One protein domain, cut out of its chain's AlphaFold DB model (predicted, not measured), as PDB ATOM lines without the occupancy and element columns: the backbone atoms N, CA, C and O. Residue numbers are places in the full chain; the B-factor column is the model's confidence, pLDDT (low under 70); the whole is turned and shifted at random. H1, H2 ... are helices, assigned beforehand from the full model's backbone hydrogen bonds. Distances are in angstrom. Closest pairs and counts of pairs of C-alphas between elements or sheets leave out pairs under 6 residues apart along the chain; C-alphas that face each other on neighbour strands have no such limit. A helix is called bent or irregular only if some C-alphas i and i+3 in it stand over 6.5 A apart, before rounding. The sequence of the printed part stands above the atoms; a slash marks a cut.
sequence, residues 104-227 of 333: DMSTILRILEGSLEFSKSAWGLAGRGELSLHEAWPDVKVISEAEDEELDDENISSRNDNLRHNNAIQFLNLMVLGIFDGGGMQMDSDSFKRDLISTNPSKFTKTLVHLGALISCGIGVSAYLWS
ATOM      1  N   ASP A 104     234.753 136.485 169.299       93.44
ATOM      2  CA  ASP A 104     235.708 137.566 169.068       93.44
ATOM      3  C   ASP A 104     235.136 138.932 169.490       93.44
ATOM      4  O   ASP A 104     233.917 139.119 169.586       93.44
ATOM      5  N   MET A 105     236.021 139.908 169.698       95.00
ATOM      6  CA  MET A 105     235.652 141.250 170.145       95.00
ATOM      7  C   MET A 105     234.643 141.942 169.220       95.00
ATOM      8  O   MET A 105     233.731 142.602 169.710       95.00
ATOM      9  N   SER A 106     234.743 141.780 167.895       96.06
ATOM     10  CA  SER A 106     233.794 142.402 166.956       96.06
ATOM     11  C   SER A 106     232.381 141.855 167.164       96.06
ATOM     12  O   SER A 106     231.408 142.610 167.261       96.06
ATOM     13  N   THR A 107     232.266 140.535 167.328       95.62
ATOM     14  CA  THR A 107     230.997 139.881 167.659       95.62
ATOM     15  C   THR A 107     230.444 140.360 169.004       95.62
ATOM     16  O   THR A 107     229.254 140.675 169.086       95.62
ATOM     17  N   ILE A 108     231.283 140.459 170.040       95.94
ATOM     18  CA  ILE A 108     230.862 140.913 171.375       95.94
ATOM     19  C   ILE A 108     230.410 142.373 171.372       95.94
ATOM     20  O   ILE A 108     229.356 142.674 171.932       95.94
ATOM     21  N   LEU A 109     231.128 143.270 170.696       96.31
ATOM     22  CA  LEU A 109     230.728 144.673 170.569       96.31
ATOM     23  C   LEU A 109     229.361 144.808 169.891       96.31
ATOM     24  O   LEU A 109     228.500 145.519 170.403       96.31
ATOM     25  N   ARG A 110     229.111 144.050 168.816       95.81
ATOM     26  CA  ARG A 110     227.800 144.027 168.151       95.81
ATOM     27  C   ARG A 110     226.685 143.528 169.076       95.81
ATOM     28  O   ARG A 110     225.577 144.059 169.039       95.81
ATOM     29  N   ILE A 111     226.957 142.511 169.899       95.94
ATOM     30  CA  ILE A 111     225.994 142.002 170.892       95.94
ATOM     31  C   ILE A 111     225.693 143.072 171.948       95.94
ATOM     32  O   ILE A 111     224.530 143.275 172.294       95.94
ATOM     33  N   LEU A 112     226.712 143.779 172.440       96.06
ATOM     34  CA  LEU A 112     226.552 144.846 173.432       96.06
ATOM     35  C   LEU A 112     225.757 146.027 172.877       96.06
ATOM     36  O   LEU A 112     224.827 146.488 173.535       96.06
ATOM     37  N   GLU A 113     226.060 146.475 171.657       94.56
ATOM     38  CA  GLU A 113     225.302 147.529 170.969       94.56
ATOM     39  C   GLU A 113     223.836 147.124 170.767       94.56
ATOM     40  O   GLU A 113     222.928 147.893 171.093       94.56
ATOM     41  N   GLY A 114     223.589 145.890 170.312       92.94
ATOM     42  CA  GLY A 114     222.238 145.345 170.190       92.94
ATOM     43  C   GLY A 114     221.504 145.281 171.532       92.94
ATOM     44  O   GLY A 114     220.321 145.620 171.613       92.94
ATOM     45  N   SER A 115     222.206 144.912 172.605       93.56
ATOM     46  CA  SER A 115     221.625 144.863 173.946       93.56
ATOM     47  C   SER A 115     221.296 146.247 174.504       93.56
ATOM     48  O   SER A 115     220.266 146.421 175.165       93.56
ATOM     49  N   LEU A 116     222.141 147.237 174.220       92.31
ATOM     50  CA  LEU A 116     221.923 148.626 174.606       92.31
ATOM     51  C   LEU A 116     220.698 149.207 173.897       92.31
ATOM     52  O   LEU A 116     219.848 149.819 174.546       92.31
ATOM     53  N   GLU A 117     220.541 148.928 172.603       89.00
ATOM     54  CA  GLU A 117     219.361 149.324 171.829       89.00
ATOM     55  C   GLU A 117     218.081 148.616 172.312       89.00
ATOM     56  O   GLU A 117     217.021 149.240 172.421       89.00
ATOM     57  N   PHE A 118     218.161 147.324 172.652       87.88
ATOM     58  CA  PHE A 118     217.012 146.574 173.166       87.88
ATOM     59  C   PHE A 118     216.605 147.034 174.576       87.88
ATOM     60  O   PHE A 118     215.418 147.245 174.849       87.88
ATOM     61  N   SER A 119     217.577 147.249 175.462       87.88
ATOM     62  CA  SER A 119     217.371 147.461 176.903       87.88
ATOM     63  C   SER A 119     217.695 148.893 177.341       87.88
ATOM     64  O   SER A 119     218.226 149.099 178.435       87.88
ATOM     65  N   LYS A 120     217.378 149.896 176.507       88.00
ATOM     66  CA  LYS A 120     217.744 151.313 176.721       88.00
ATOM     67  C   LYS A 120     217.479 151.829 178.128       88.00
ATOM     68  O   LYS A 120     218.293 152.581 178.652       88.00
ATOM     69  N   SER A 121     216.371 151.441 178.757       85.94
ATOM     70  CA  SER A 121     216.070 151.886 180.120       85.94
ATOM     71  C   SER A 121     217.023 151.308 181.162       85.94
ATOM     72  O   SER A 121     217.463 152.052 182.034       85.94
ATOM     73  N   ALA A 122     217.393 150.030 181.058       88.69
ATOM     74  CA  ALA A 122     218.349 149.412 181.974       88.69
ATOM     75  C   ALA A 122     219.746 150.032 181.810       88.69
ATOM     76  O   ALA A 122     220.348 150.466 182.791       88.69
ATOM     77  N   TRP A 123     220.199 150.198 180.564       93.06
ATOM     78  CA  TRP A 123     221.468 150.861 180.249       93.06
ATOM     79  C   TRP A 123     221.481 152.341 180.634       93.06
ATOM     80  O   TRP A 123     222.461 152.827 181.185       93.06
ATOM     81  N   GLY A 124     220.381 153.064 180.420       90.06
ATOM     82  CA  GLY A 124     220.254 154.462 180.825       90.06
ATOM     83  C   GLY A 124     220.182 154.648 182.344       90.06
ATOM     84  O   GLY A 124     220.645 155.665 182.856       90.06
ATOM     85  N   LEU A 125     219.608 153.689 183.084       88.50
ATOM     86  CA  LEU A 125     219.665 153.668 184.549       88.50
ATOM     87  C   LEU A 125     221.079 153.375 185.046       88.50
ATOM     88  O   LEU A 125     221.523 154.055 185.965       88.50
ATOM     89  N   ALA A 126     221.790 152.434 184.419       92.06
ATOM     90  CA  ALA A 126     223.190 152.165 184.731       92.06
ATOM     91  C   ALA A 126     224.078 153.388 184.453       92.06
ATOM     92  O   ALA A 126     224.870 153.786 185.303       92.06
ATOM     93  N   GLY A 127     223.861 154.048 183.309       91.44
ATOM     94  CA  GLY A 127     224.533 155.282 182.904       91.44
ATOM     95  C   GLY A 127     224.355 156.433 183.888       91.44
ATOM     96  O   GLY A 127     225.320 157.099 184.227       91.44
ATOM     97  N   ARG A 128     223.134 156.650 184.395       88.69
ATOM     98  CA  ARG A 128     222.847 157.664 185.433       88.69
ATOM     99  C   ARG A 128     223.180 157.204 186.858       88.69
ATOM    100  O   ARG A 128     223.010 157.980 187.795       88.69
ATOM    101  N   GLY A 129     223.548 155.938 187.021       88.81
ATOM    102  CA  GLY A 129     223.785 155.276 188.295       88.81
ATOM    103  C   GLY A 129     225.246 154.877 188.431       88.81
ATOM    104  O   GLY A 129     226.137 155.719 188.364       88.81
ATOM    105  N   GLU A 130     225.485 153.585 188.620       89.88
ATOM    106  CA  GLU A 130     226.790 152.998 188.903       89.88
ATOM    107  C   GLU A 130     227.863 153.343 187.865       89.88
ATOM    108  O   GLU A 130     228.992 153.601 188.258       89.88
ATOM    109  N   LEU A 131     227.534 153.437 186.570       92.75
ATOM    110  CA  LEU A 131     228.538 153.741 185.543       92.75
ATOM    111  C   LEU A 131     229.046 155.183 185.654       92.75
ATOM    112  O   LEU A 131     230.228 155.422 185.427       92.75
ATOM    113  N   SER A 132     228.189 156.126 186.066       89.81
ATOM    114  CA  SER A 132     228.569 157.540 186.229       89.81
ATOM    115  C   SER A 132     229.588 157.789 187.342       89.81
ATOM    116  O   SER A 132     230.186 158.861 187.393       89.81
ATOM    117  N   LEU A 133     229.798 156.808 188.226       89.12
ATOM    118  CA  LEU A 133     230.821 156.880 189.270       89.12
ATOM    119  C   LEU A 133     232.234 156.639 188.728       89.12
ATOM    120  O   LEU A 133     233.209 156.881 189.438       89.12
ATOM    121  N   HIS A 134     232.343 156.169 187.486       88.31
ATOM    122  CA  HIS A 134     233.601 155.879 186.821       88.31
ATOM    123  C   HIS A 134     233.810 156.836 185.648       88.31
ATOM    124  O   HIS A 134     232.879 157.195 184.927       88.31
ATOM    125  N   GLU A 135     235.057 157.234 185.424       86.69
ATOM    126  CA  GLU A 135     235.429 158.041 184.261       86.69
ATOM    127  C   GLU A 135     235.194 157.272 182.946       86.69
ATOM    128  O   GLU A 135     235.275 156.050 182.910       86.69
ATOM    129  N   ALA A 136     234.925 157.970 181.842       80.00
ATOM    130  CA  ALA A 136     234.643 157.354 180.539       80.00
ATOM    131  C   ALA A 136     235.896 157.208 179.651       80.00
ATOM    132  O   ALA A 136     235.822 157.361 178.435       80.00
ATOM    133  N   TRP A 137     237.056 156.939 180.257       86.25
ATOM    134  CA  TRP A 137     238.354 156.938 179.572       86.25
ATOM    135  C   TRP A 137     239.136 155.651 179.862       86.25
ATOM    136  O   TRP A 137     240.082 155.672 180.649       86.25
ATOM    137  N   PRO A 138     238.722 154.516 179.271       88.75
ATOM    138  CA  PRO A 138     239.472 153.270 179.387       88.75
ATOM    139  C   PRO A 138     240.837 153.372 178.684       88.75
ATOM    140  O   PRO A 138     241.000 154.110 177.710       88.75
ATOM    141  N   ASP A 139     241.818 152.598 179.150       88.88
ATOM    142  CA  ASP A 139     243.182 152.569 178.616       88.88
ATOM    143  C   ASP A 139     243.507 151.197 178.007       88.88
ATOM    144  O   ASP A 139     243.684 150.195 178.705       88.88
ATOM    145  N   VAL A 140     243.638 151.159 176.676       86.75
ATOM    146  CA  VAL A 140     243.990 149.940 175.928       86.75
ATOM    147  C   VAL A 140     245.331 149.366 176.381       86.75
ATOM    148  O   VAL A 140     245.493 148.150 176.386       86.75
ATOM    149  N   LYS A 141     246.294 150.202 176.793       87.00
ATOM    150  CA  LYS A 141     247.604 149.717 177.253       87.00
ATOM    151  C   LYS A 141     247.463 148.917 178.537       87.00
ATOM    152  O   LYS A 141     248.011 147.825 178.621       87.00
ATOM    153  N   VAL A 142     246.666 149.417 179.479       87.75
ATOM    154  CA  VAL A 142     246.365 148.722 180.738       87.75
ATOM    155  C   VAL A 142     245.653 147.397 180.470       87.75
ATOM    156  O   VAL A 142     245.922 146.407 181.144       87.75
ATOM    157  N   ILE A 143     244.765 147.356 179.471       88.00
ATOM    158  CA  ILE A 143     244.095 146.117 179.059       88.00
ATOM    159  C   ILE A 143     245.107 145.110 178.510       88.00
ATOM    160  O   ILE A 143     245.094 143.960 178.941       88.00
ATOM    161  N   SER A 144     245.985 145.532 177.597       86.38
ATOM    162  CA  SER A 144     247.017 144.663 177.023       86.38
ATOM    163  C   SER A 144     247.980 144.142 178.093       86.38
ATOM    164  O   SER A 144     248.214 142.942 178.166       86.38
ATOM    165  N   GLU A 145     248.458 145.013 178.987       85.56
ATOM    166  CA  GLU A 145     249.327 144.636 180.112       85.56
ATOM    167  C   GLU A 145     248.653 143.628 181.055       85.56
ATOM    168  O   GLU A 145     249.299 142.709 181.556       85.56
ATOM    169  N   ALA A 146     247.349 143.782 181.296       84.38
ATOM    170  CA  ALA A 146     246.592 142.833 182.100       84.38
ATOM    171  C   ALA A 146     246.344 141.508 181.359       84.38
ATOM    172  O   ALA A 146     246.145 140.484 182.005       84.38
ATOM    173  N   GLU A 147     246.307 141.494 180.027       84.81
ATOM    174  CA  GLU A 147     246.074 140.278 179.239       84.81
ATOM    175  C   GLU A 147     247.277 139.319 179.316       84.81
ATOM    176  O   GLU A 147     247.074 138.113 179.509       84.81
ATOM    177  N   ASP A 148     248.495 139.877 179.283       77.62
ATOM    178  CA  ASP A 148     249.809 139.207 179.223       77.62
ATOM    179  C   ASP A 148     250.237 138.468 180.520       77.62
ATOM    180  O   ASP A 148     251.420 138.244 180.762       77.62
ATOM    181  N   GLU A 149     249.295 138.061 181.379       69.50
ATOM    182  CA  GLU A 149     249.595 137.338 182.630       69.50
ATOM    183  C   GLU A 149     250.409 136.051 182.419       69.50
ATOM    184  O   GLU A 149     249.955 135.117 181.751       69.50
ATOM    185  N   GLU A 150     251.528 135.940 183.140       62.44
ATOM    186  CA  GLU A 150     252.099 134.652 183.538       62.44
ATOM    187  C   GLU A 150     251.296 134.099 184.733       62.44
ATOM    188  O   GLU A 150     251.028 134.806 185.704       62.44
ATOM    189  N   LEU A 151     250.862 132.839 184.643       59.84
ATOM    190  CA  LEU A 151     249.824 132.223 185.491       59.84
ATOM    191  C   LEU A 151     250.232 131.945 186.956       59.84
ATOM    192  O   LEU A 151     249.443 131.360 187.696       59.84
ATOM    193  N   ASP A 152     251.427 132.350 187.384       61.00
ATOM    194  CA  ASP A 152     252.065 131.795 188.586       61.00
ATOM    195  C   ASP A 152     251.931 132.663 189.861       61.00
ATOM    196  O   ASP A 152     252.326 132.214 190.937       61.00
ATOM    197  N   ASP A 153     251.346 133.873 189.794       75.94
ATOM    198  CA  ASP A 153     251.173 134.768 190.959       75.94
ATOM    199  C   ASP A 153     249.708 135.215 191.173       75.94
ATOM    200  O   ASP A 153     249.146 136.015 190.417       75.94
ATOM    201  N   GLU A 154     249.094 134.734 192.264       78.62
ATOM    202  CA  GLU A 154     247.713 135.053 192.662       78.62
ATOM    203  C   GLU A 154     247.476 136.556 192.907       78.62
ATOM    204  O   GLU A 154     246.394 137.072 192.607       78.62
ATOM    205  N   ASN A 155     248.473 137.290 193.418       78.56
ATOM    206  CA  ASN A 155     248.336 138.729 193.655       78.56
ATOM    207  C   ASN A 155     248.323 139.509 192.338       78.56
ATOM    208  O   ASN A 155     247.570 140.479 192.204       78.56
ATOM    209  N   ILE A 156     249.132 139.084 191.363       79.19
ATOM    210  CA  ILE A 156     249.166 139.687 190.025       79.19
ATOM    211  C   ILE A 156     247.849 139.409 189.297       79.19
ATOM    212  O   ILE A 156     247.244 140.343 188.772       79.19
ATOM    213  N   SER A 157     247.349 138.170 189.351       80.75
ATOM    214  CA  SER A 157     246.062 137.797 188.750       80.75
ATOM    215  C   SER A 157     244.899 138.621 189.316       80.75
ATOM    216  O   SER A 157     244.129 139.205 188.555       80.75
ATOM    217  N   SER A 158     244.815 138.768 190.643       83.94
ATOM    218  CA  SER A 158     243.783 139.585 191.301       83.94
ATOM    219  C   SER A 158     243.861 141.066 190.904       83.94
ATOM    220  O   SER A 158     242.848 141.703 190.599       83.94
ATOM    221  N   ARG A 159     245.074 141.633 190.848       86.12
ATOM    222  CA  ARG A 159     245.288 143.017 190.400       86.12
ATOM    223  C   ARG A 159     244.842 143.216 188.952       86.12
ATOM    224  O   ARG A 159     244.163 144.199 188.662       86.12
ATOM    225  N   ASN A 160     245.200 142.298 188.065       86.75
ATOM    226  CA  ASN A 160     244.864 142.376 186.648       86.75
ATOM    227  C   ASN A 160     243.366 142.147 186.398       86.75
ATOM    228  O   ASN A 160     242.779 142.836 185.563       86.75
ATOM    229  N   ASP A 161     242.714 141.279 187.176       86.88
ATOM    230  CA  ASP A 161     241.252 141.136 187.198       86.88
ATOM    231  C   ASP A 161     240.562 142.464 187.534       86.88
ATOM    232  O   ASP A 161     239.624 142.868 186.843       86.88
ATOM    233  N   ASN A 162     241.062 143.181 188.546       89.19
ATOM    234  CA  ASN A 162     240.537 144.495 188.921       89.19
ATOM    235  C   ASN A 162     240.774 145.549 187.830       89.19
ATOM    236  O   ASN A 162     239.887 146.357 187.554       89.19
ATOM    237  N   LEU A 163     241.940 145.539 187.175       90.44
ATOM    238  CA  LEU A 163     242.234 146.447 186.061       90.44
ATOM    239  C   LEU A 163     241.304 146.204 184.869       90.44
ATOM    240  O   LEU A 163     240.754 147.168 184.328       90.44
ATOM    241  N   ARG A 164     241.077 144.938 184.493       91.75
ATOM    242  CA  ARG A 164     240.120 144.557 183.440       91.75
ATOM    243  C   ARG A 164     238.702 144.976 183.799       91.75
ATOM    244  O   ARG A 164     238.019 145.561 182.965       91.75
ATOM    245  N   HIS A 165     238.276 144.711 185.033       92.81
ATOM    246  CA  HIS A 165     236.954 145.083 185.530       92.81
ATOM    247  C   HIS A 165     236.722 146.597 185.457       92.81
ATOM    248  O   HIS A 165     235.743 147.036 184.855       92.81
ATOM    249  N   ASN A 166     237.657 147.392 185.981       92.75
ATOM    250  CA  ASN A 166     237.552 148.849 185.961       92.75
ATOM    251  C   ASN A 166     237.533 149.396 184.530       92.75
ATOM    252  O   ASN A 166     236.636 150.162 184.191       92.75
ATOM    253  N   ASN A 167     238.452 148.953 183.664       94.88
ATOM    254  CA  ASN A 167     238.473 149.385 182.262       94.88
ATOM    255  C   ASN A 167     237.196 148.990 181.514       94.88
ATOM    256  O   ASN A 167     236.716 149.745 180.671       94.88
ATOM    257  N   ALA A 168     236.617 147.827 181.822       95.75
ATOM    258  CA  ALA A 168     235.368 147.402 181.207       95.75
ATOM    259  C   ALA A 168     234.208 148.306 181.643       95.75
ATOM    260  O   ALA A 168     233.437 148.732 180.791       95.75
ATOM    261  N   ILE A 169     234.116 148.678 182.925       95.69
ATOM    262  CA  ILE A 169     233.112 149.645 183.399       95.69
ATOM    263  C   ILE A 169     233.292 151.008 182.719       95.69
ATOM    264  O   ILE A 169     232.316 151.569 182.219       95.69
ATOM    265  N   GLN A 170     234.524 151.520 182.646       95.50
ATOM    266  CA  GLN A 170     234.828 152.792 181.981       95.50
ATOM    267  C   GLN A 170     234.437 152.761 180.497       95.50
ATOM    268  O   GLN A 170     233.827 153.702 179.988       95.50
ATOM    269  N   PHE A 171     234.728 151.655 179.803       96.25
ATOM    270  CA  PHE A 171     234.351 151.492 178.403       96.25
ATOM    271  C   PHE A 171     232.834 151.368 178.208       96.25
ATOM    272  O   PHE A 171     232.284 151.994 177.304       96.25
ATOM    273  N   LEU A 172     232.131 150.623 179.066       96.25
ATOM    274  CA  LEU A 172     230.668 150.553 179.028       96.25
ATOM    275  C   LEU A 172     230.034 151.925 179.295       96.25
ATOM    276  O   LEU A 172     229.060 152.275 178.631       96.25
ATOM    277  N   ASN A 173     230.609 152.729 180.198       95.56
ATOM    278  CA  ASN A 173     230.182 154.112 180.405       95.56
ATOM    279  C   ASN A 173     230.378 154.951 179.130       95.56
ATOM    280  O   ASN A 173     229.446 155.612 178.676       95.56
ATOM    281  N   LEU A 174     231.543 154.850 178.480       94.81
ATOM    282  CA  LEU A 174     231.815 155.526 177.208       94.81
ATOM    283  C   LEU A 174     230.838 155.108 176.095       94.81
ATOM    284  O   LEU A 174     230.373 155.959 175.339       94.81
ATOM    285  N   MET A 175     230.480 153.822 175.996       93.56
ATOM    286  CA  MET A 175     229.465 153.346 175.043       93.56
ATOM    287  C   MET A 175     228.090 153.968 175.307       93.56
ATOM    288  O   MET A 175     227.413 154.390 174.369       93.56
ATOM    289  N   VAL A 176     227.678 154.042 176.576       93.25
ATOM    290  CA  VAL A 176     226.415 154.671 176.978       93.25
ATOM    291  C   VAL A 176     226.426 156.156 176.613       93.25
ATOM    292  O   VAL A 176     225.535 156.601 175.893       93.25
ATOM    293  N   LEU A 177     227.451 156.911 177.014       91.44
ATOM    294  CA  LEU A 177     227.578 158.333 176.666       91.44
ATOM    295  C   LEU A 177     227.591 158.544 175.145       91.44
ATOM    296  O   LEU A 177     226.887 159.408 174.630       91.44
ATOM    297  N   GLY A 178     228.318 157.711 174.399       88.44
ATOM    298  CA  GLY A 178     228.369 157.786 172.940       88.44
ATOM    299  C   GLY A 178     227.008 157.599 172.265       88.44
ATOM    300  O   GLY A 178     226.739 158.251 171.259       88.44
ATOM    301  N   ILE A 179     226.129 156.757 172.815       85.38
ATOM    302  CA  ILE A 179     224.796 156.509 172.243       85.38
ATOM    303  C   ILE A 179     223.760 157.538 172.706       85.38
ATOM    304  O   ILE A 179     222.907 157.934 171.911       85.38
ATOM    305  N   PHE A 180     223.797 157.958 173.972       81.50
ATOM    306  CA  PHE A 180     222.792 158.872 174.525       81.50
ATOM    307  C   PHE A 180     223.127 160.353 174.304       81.50
ATOM    308  O   PHE A 180     222.212 161.127 174.019       81.50
ATOM    309  N   ASP A 181     224.403 160.736 174.386       81.31
ATOM    310  CA  ASP A 181     224.847 162.129 174.248       81.31
ATOM    311  C   ASP A 181     225.392 162.429 172.840       81.31
ATOM    312  O   ASP A 181     225.316 163.566 172.366       81.31
ATOM    313  N   GLY A 182     225.900 161.408 172.139       83.00
ATOM    314  CA  GLY A 182     226.419 161.525 170.776       83.00
ATOM    315  C   GLY A 182     227.701 162.362 170.668       83.00
ATOM    316  O   GLY A 182     228.465 162.537 171.620       83.00
ATOM    317  N   GLY A 183     227.966 162.886 169.469       85.88
ATOM    318  CA  GLY A 183     229.049 163.847 169.235       85.88
ATOM    319  C   GLY A 183     230.451 163.276 169.489       85.88
ATOM    320  O   GLY A 183     230.796 162.214 168.975       85.88
ATOM    321  N   GLY A 184     231.275 164.002 170.256       85.81
ATOM    322  CA  GLY A 184     232.663 163.611 170.547       85.81
ATOM    323  C   GLY A 184     232.771 162.260 171.262       85.81
ATOM    324  O   GLY A 184     233.574 161.427 170.858       85.81
ATOM    325  N   MET A 185     231.872 161.985 172.211       88.44
ATOM    326  CA  MET A 185     231.844 160.714 172.947       88.44
ATOM    327  C   MET A 185     231.598 159.514 172.027       88.44
ATOM    328  O   MET A 185     232.150 158.436 172.236       88.44
ATOM    329  N   GLN A 186     230.794 159.698 170.975       90.88
ATOM    330  CA  GLN A 186     230.584 158.662 169.968       90.88
ATOM    331  C   GLN A 186     231.868 158.393 169.175       90.88
ATOM    332  O   GLN A 186     232.223 157.235 168.967       90.88
ATOM    333  N   MET A 187     232.592 159.446 168.775       90.06
ATOM    334  CA  MET A 187     233.869 159.306 168.068       90.06
ATOM    335  C   MET A 187     234.920 158.592 168.923       90.06
ATOM    336  O   MET A 187     235.623 157.717 168.412       90.06
ATOM    337  N   ASP A 188     234.994 158.932 170.209       91.25
ATOM    338  CA  ASP A 188     235.915 158.315 171.163       91.25
ATOM    339  C   ASP A 188     235.563 156.840 171.391       91.25
ATOM    340  O   ASP A 188     236.435 155.971 171.293       91.25
ATOM    341  N   SER A 189     234.274 156.531 171.581       92.19
ATOM    342  CA  SER A 189     233.781 155.153 171.679       92.19
ATOM    343  C   SER A 189     234.129 154.342 170.428       92.19
ATOM    344  O   SER A 189     234.689 153.252 170.534       92.19
ATOM    345  N   ASP A 190     233.860 154.875 169.234       93.31
ATOM    346  CA  ASP A 190     234.144 154.193 167.970       93.31
ATOM    347  C   ASP A 190     235.646 154.019 167.723       93.31
ATOM    348  O   ASP A 190     236.063 153.021 167.129       93.31
ATOM    349  N   SER A 191     236.475 154.963 168.177       93.19
ATOM    350  CA  SER A 191     237.929 154.807 168.131       93.19
ATOM    351  C   SER A 191     238.394 153.679 169.039       93.19
ATOM    352  O   SER A 191     239.096 152.784 168.575       93.19
ATOM    353  N   PHE A 192     237.924 153.660 170.284       93.88
ATOM    354  CA  PHE A 192     238.285 152.621 171.240       93.88
ATOM    355  C   PHE A 192     237.816 151.228 170.788       93.88
ATOM    356  O   PHE A 192     238.557 150.255 170.899       93.88
ATOM    357  N   LYS A 193     236.619 151.122 170.193       95.00
ATOM    358  CA  LYS A 193     236.130 149.877 169.574       95.00
ATOM    359  C   LYS A 193     237.093 149.351 168.511       95.00
ATOM    360  O   LYS A 193     237.370 148.154 168.493       95.00
ATOM    361  N   ARG A 194     237.609 150.214 167.625       95.12
ATOM    362  CA  ARG A 194     238.581 149.801 166.593       95.12
ATOM    363  C   ARG A 194     239.853 149.242 167.220       95.12
ATOM    364  O   ARG A 194     240.327 148.199 166.768       95.12
ATOM    365  N   ASP A 195     240.351 149.889 168.268       93.56
ATOM    366  CA  ASP A 195     241.542 149.431 168.983       93.56
ATOM    367  C   ASP A 195     241.296 148.062 169.628       93.56
ATOM    368  O   ASP A 195     242.072 147.136 169.395       93.56
ATOM    369  N   LEU A 196     240.169 147.883 170.327       94.19
ATOM    370  CA  LEU A 196     239.772 146.601 170.919       94.19
ATOM    371  C   LEU A 196     239.602 145.485 169.882       94.19
ATOM    372  O   LEU A 196     239.993 144.351 170.140       94.19
ATOM    373  N   ILE A 197     239.018 145.772 168.715       95.19
ATOM    374  CA  ILE A 197     238.880 144.779 167.636       95.19
ATOM    375  C   ILE A 197     240.260 144.359 167.126       95.19
ATOM    376  O   ILE A 197     240.472 143.184 166.830       95.19
ATOM    377  N   SER A 198     241.199 145.304 167.029       93.06
ATOM    378  CA  SER A 198     242.553 145.022 166.550       93.06
ATOM    379  C   SER A 198     243.384 144.201 167.540       93.06
ATOM    380  O   SER A 198     244.148 143.336 167.114       93.06
ATOM    381  N   THR A 199     243.224 144.440 168.846       91.00
ATOM    382  CA  THR A 199     243.975 143.751 169.906       91.00
ATOM    383  C   THR A 199     243.300 142.462 170.367       91.00
ATOM    384  O   THR A 199     243.984 141.538 170.798       91.00
ATOM    385  N   ASN A 200     241.972 142.376 170.250       91.69
ATOM    386  CA  ASN A 200     241.124 141.241 170.618       91.69
ATOM    387  C   ASN A 200     241.472 140.593 171.987       91.69
ATOM    388  O   ASN A 200     241.709 139.383 172.050       91.69
ATOM    389  N   PRO A 201     241.502 141.369 173.091       92.19
ATOM    390  CA  PRO A 201     241.903 140.878 174.409       92.19
ATOM    391  C   PRO A 201     240.833 139.939 174.983       92.19
ATOM    392  O   PRO A 201     239.730 140.357 175.346       92.19
ATOM    393  N   SER A 202     241.131 138.644 175.049       90.31
ATOM    394  CA  SER A 202     240.167 137.585 175.361       90.31
ATOM    395  C   SER A 202     239.619 137.640 176.795       90.31
ATOM    396  O   SER A 202     238.413 137.476 176.999       90.31
ATOM    397  N   LYS A 203     240.456 137.919 177.807       91.38
ATOM    398  CA  LYS A 203     240.018 138.011 179.214       91.38
ATOM    399  C   LYS A 203     239.209 139.283 179.442       91.38
ATOM    400  O   LYS A 203     238.198 139.266 180.152       91.38
ATOM    401  N   PHE A 204     239.614 140.378 178.801       93.50
ATOM    402  CA  PHE A 204     238.833 141.613 178.795       93.50
ATOM    403  C   PHE A 204     237.470 141.422 178.121       93.50
ATOM    404  O   PHE A 204     236.456 141.834 178.675       93.50
ATOM    405  N   THR A 205     237.420 140.714 176.989       93.56
ATOM    406  CA  THR A 205     236.176 140.383 176.272       93.56
ATOM    407  C   THR A 205     235.174 139.666 177.182       93.56
ATOM    408  O   THR A 205     234.007 140.055 177.248       93.56
ATOM    409  N   LYS A 206     235.638 138.670 177.953       93.00
ATOM    410  CA  LYS A 206     234.815 137.952 178.943       93.00
ATOM    411  C   LYS A 206     234.285 138.874 180.042       93.00
ATOM    412  O   LYS A 206     233.111 138.811 180.391       93.00
ATOM    413  N   THR A 207     235.139 139.755 180.557       94.88
ATOM    414  CA  THR A 207     234.753 140.741 181.580       94.88
ATOM    415  C   THR A 207     233.679 141.690 181.046       94.88
ATOM    416  O   THR A 207     232.660 141.924 181.698       94.88
ATOM    417  N   LEU A 208     233.880 142.190 179.826       95.38
ATOM    418  CA  LEU A 208     233.006 143.154 179.175       95.38
ATOM    419  C   LEU A 208     231.608 142.583 178.912       95.38
ATOM    420  O   LEU A 208     230.607 143.212 179.259       95.38
ATOM    421  N   VAL A 209     231.526 141.381 178.334       95.69
ATOM    422  CA  VAL A 209     230.234 140.752 178.026       95.69
ATOM    423  C   VAL A 209     229.454 140.384 179.289       95.69
ATOM    424  O   VAL A 209     228.233 140.527 179.317       95.69
ATOM    425  N   HIS A 210     230.143 139.972 180.357       96.31
ATOM    426  CA  HIS A 210     229.514 139.629 181.634       96.31
ATOM    427  C   HIS A 210     228.893 140.859 182.301       96.31
ATOM    428  O   HIS A 210     227.735 140.824 182.717       96.31
ATOM    429  N   LEU A 211     229.627 141.975 182.346       96.75
ATOM    430  CA  LEU A 211     229.106 143.254 182.838       96.75
ATOM    431  C   LEU A 211     227.946 143.764 181.976       96.75
ATOM    432  O   LEU A 211     226.916 144.177 182.508       96.75
ATOM    433  N   GLY A 212     228.071 143.664 180.651       96.56
ATOM    434  CA  GLY A 212     226.985 143.992 179.734       96.56
ATOM    435  C   GLY A 212     225.731 143.157 179.990       96.56
ATOM    436  O   GLY A 212     224.628 143.701 179.995       96.56
ATOM    437  N   ALA A 213     225.873 141.859 180.269       96.31
ATOM    438  CA  ALA A 213     224.752 140.974 180.576       96.31
ATOM    439  C   ALA A 213     224.064 141.331 181.903       96.31
ATOM    440  O   ALA A 213     222.831 141.342 181.955       96.31
ATOM    441  N   LEU A 214     224.832 141.694 182.940       95.62
ATOM    442  CA  LEU A 214     224.292 142.199 184.210       95.62
ATOM    443  C   LEU A 214     223.417 143.433 183.975       95.62
ATOM    444  O   LEU A 214     222.237 143.416 184.330       95.62
ATOM    445  N   ILE A 215     223.963 144.448 183.296       95.19
ATOM    446  CA  ILE A 215     223.243 145.694 182.993       95.19
ATOM    447  C   ILE A 215     221.981 145.397 182.183       95.19
ATOM    448  O   ILE A 215     220.898 145.873 182.519       95.19
ATOM    449  N   SER A 216     222.096 144.557 181.153       93.94
ATOM    450  CA  SER A 216     220.981 144.197 180.266       93.94
ATOM    451  C   SER A 216     219.843 143.507 181.022       93.94
ATOM    452  O   SER A 216     218.672 143.808 180.795       93.94
ATOM    453  N   CYS A 217     220.170 142.639 181.982       91.50
ATOM    454  CA  CYS A 217     219.192 141.979 182.848       91.50
ATOM    455  C   CYS A 217     218.664 142.881 183.980       91.50
ATOM    456  O   CYS A 217     217.768 142.475 184.727       91.50
ATOM    457  N   GLY A 218     219.184 144.104 184.115       89.25
ATOM    458  CA  GLY A 218     218.825 145.043 185.175       89.25
ATOM    459  C   GLY A 218     219.416 144.681 186.537       89.25
ATOM    460  O   GLY A 218     218.785 144.956 187.549       89.25
ATOM    461  N   ILE A 219     220.591 144.049 186.564       91.19
ATOM    462  CA  ILE A 219     221.391 143.784 187.766       91.19
ATOM    463  C   ILE A 219     222.537 144.806 187.829       91.19
ATOM    464  O   ILE A 219     223.096 145.176 186.798       91.19
ATOM    465  N   GLY A 220     222.876 145.286 189.028       91.50
ATOM    466  CA  GLY A 220     223.987 146.226 189.227       91.50
ATOM    467  C   GLY A 220     225.356 145.604 188.928       91.50
ATOM    468  O   GLY A 220     225.570 144.414 189.165       91.50
ATOM    469  N   VAL A 221     226.299 146.413 188.432       93.00
ATOM    470  CA  VAL A 221     227.659 145.947 188.087       93.00
ATOM    471  C   VAL A 221     228.468 145.492 189.307       93.00
ATOM    472  O   VAL A 221     229.349 144.650 189.162       93.00
ATOM    473  N   SER A 222     228.119 145.954 190.514       91.75
ATOM    474  CA  SER A 222     228.701 145.496 191.789       91.75
ATOM    475  C   SER A 222     228.474 143.999 192.044       91.75
ATOM    476  O   SER A 222     229.277 143.337 192.698       91.75
ATOM    477  N   ALA A 223     227.449 143.396 191.429       93.56
ATOM    478  CA  ALA A 223     227.224 141.955 191.490       93.56
ATOM    479  C   ALA A 223     228.229 141.142 190.644       93.56
ATOM    480  O   ALA A 223     228.117 139.916 190.583       93.56
ATOM    481  N   TYR A 224     229.208 141.768 189.979       94.31
ATOM    482  CA  TYR A 224     230.155 141.097 189.081       94.31
ATOM    483  C   TYR A 224     230.897 139.930 189.743       94.31
ATOM    484  O   TYR A 224     230.792 138.795 189.278       94.31
ATOM    485  N   LEU A 225     231.590 140.159 190.863       92.50
ATOM    486  CA  LEU A 225     232.381 139.106 191.519       92.50
ATOM    487  C   LEU A 225     231.518 137.951 192.039       92.50
ATOM    488  O   LEU A 225     231.938 136.792 191.992       92.50
ATOM    489  N   TRP A 226     230.319 138.264 192.532       94.31
ATOM    490  CA  TRP A 226     229.345 137.263 192.954       94.31
ATOM    491  C   TRP A 226     228.834 136.455 191.753       94.31
ATOM    492  O   TRP A 226     228.890 135.226 191.766       94.31
ATOM    493  N   SER A 227     228.416 137.133 190.684       94.75
ATOM    494  CA  SER A 227     227.807 136.499 189.513       94.75
ATOM    495  C   SER A 227     228.775 135.599 188.746       94.75
ATOM    496  O   SER A 227     228.331 134.572 188.246       94.75
TER     497      SER A 227
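Overview. This is residues 104 to 227 of the 333 residues of an uncharacterized protein of Fusarium oxysporum f. sp. radicis-cucumerinum (UniProt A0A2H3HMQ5). One long helix, H5, runs through the domain, with H7 crossing it, H1 side by side with H7, and H4 and H6 each making a helical hairpin with H5. The short helices H2 and H3 pack on H5 at residues 169 to 177, H8 packs on H7, and residues 150 to 155 stick out. The printed part has 124 residues with eight named helices, H1 to H8 in chain order, and no named strand; its class is all helix, the packing mostly crossed, one of 10 tilted touching pairs being shallow. It is compact, with a radius of gyration of the C-alphas of 13.8 A and spans of 42 by 30 by 24 A.

Along the chain. H1, residues 105 to 118, is 19.6 A long from C-alpha 105 at (235.652, 141.250, 170.145). H2, residues 120 to 127, H3, residues 130 to 133, and H4, residues 140 to 147, are short. H5, residues 154 to 180, covers 39.0 A and begins with C-alpha 154 at (247.713, 135.053, 192.662). H6, residues 184 to 199, is 22.9 A long, and H7, residues 202 to 216, 20.9 A. H8, residues 221 to 227, ends with C-alpha 227 at (227.807, 136.499, 189.513); it is irregular, C-alphas 222 and 225 being 7.4 A apart.

Arrangement. H5 and H7 are the hub, each touching five helices. They touch at a steep tilt of 52 degrees, the same way, the closest C-alphas being those of Ala 168 and Leu 208, 5.3 A apart. The hairpin of H5 and H6 has a steep tilt of 41 degrees, closest at the C-alphas of Gly 178 and Gln 186, 3.8 A. The hairpin of H4 and H5 has a tilt of 36 degrees, only just steep, closest at the C-alphas of Ala 146 and Asn 160, 4.9 A. H1 touches H7 at a shallow tilt of 7 degrees, the same way, closest at the C-alphas of Met 105 and Thr 205, 6.2 A. H2 touches H5, closest at the C-alphas of Gly 127 and Val 176, 6.2 A. H3 touches H5, closest at the C-alphas of Leu 131 and Asn 173, 5.4 A. H8 touches H7, closest at the C-alphas of Leu 211 and Val 221, 6.1 A. H1 and H8, for instance, are apart. In H1, H2, H4, H5, H6 and H7 every O i to N i+4 pair is within hydrogen-bond range; H3 is too short for one, and H8 has 1 of 3, with 3 of 4 O i to N i+3 pairs.

Size, cuts and confidence. The C-alphas of Asp 152 and Gly 183, the two farthest apart, are 43.9 A apart. The printed part has no cut, and no link is long. Mean pLDDT of the printed part is 89.8; residues 149 to 152 are under 70.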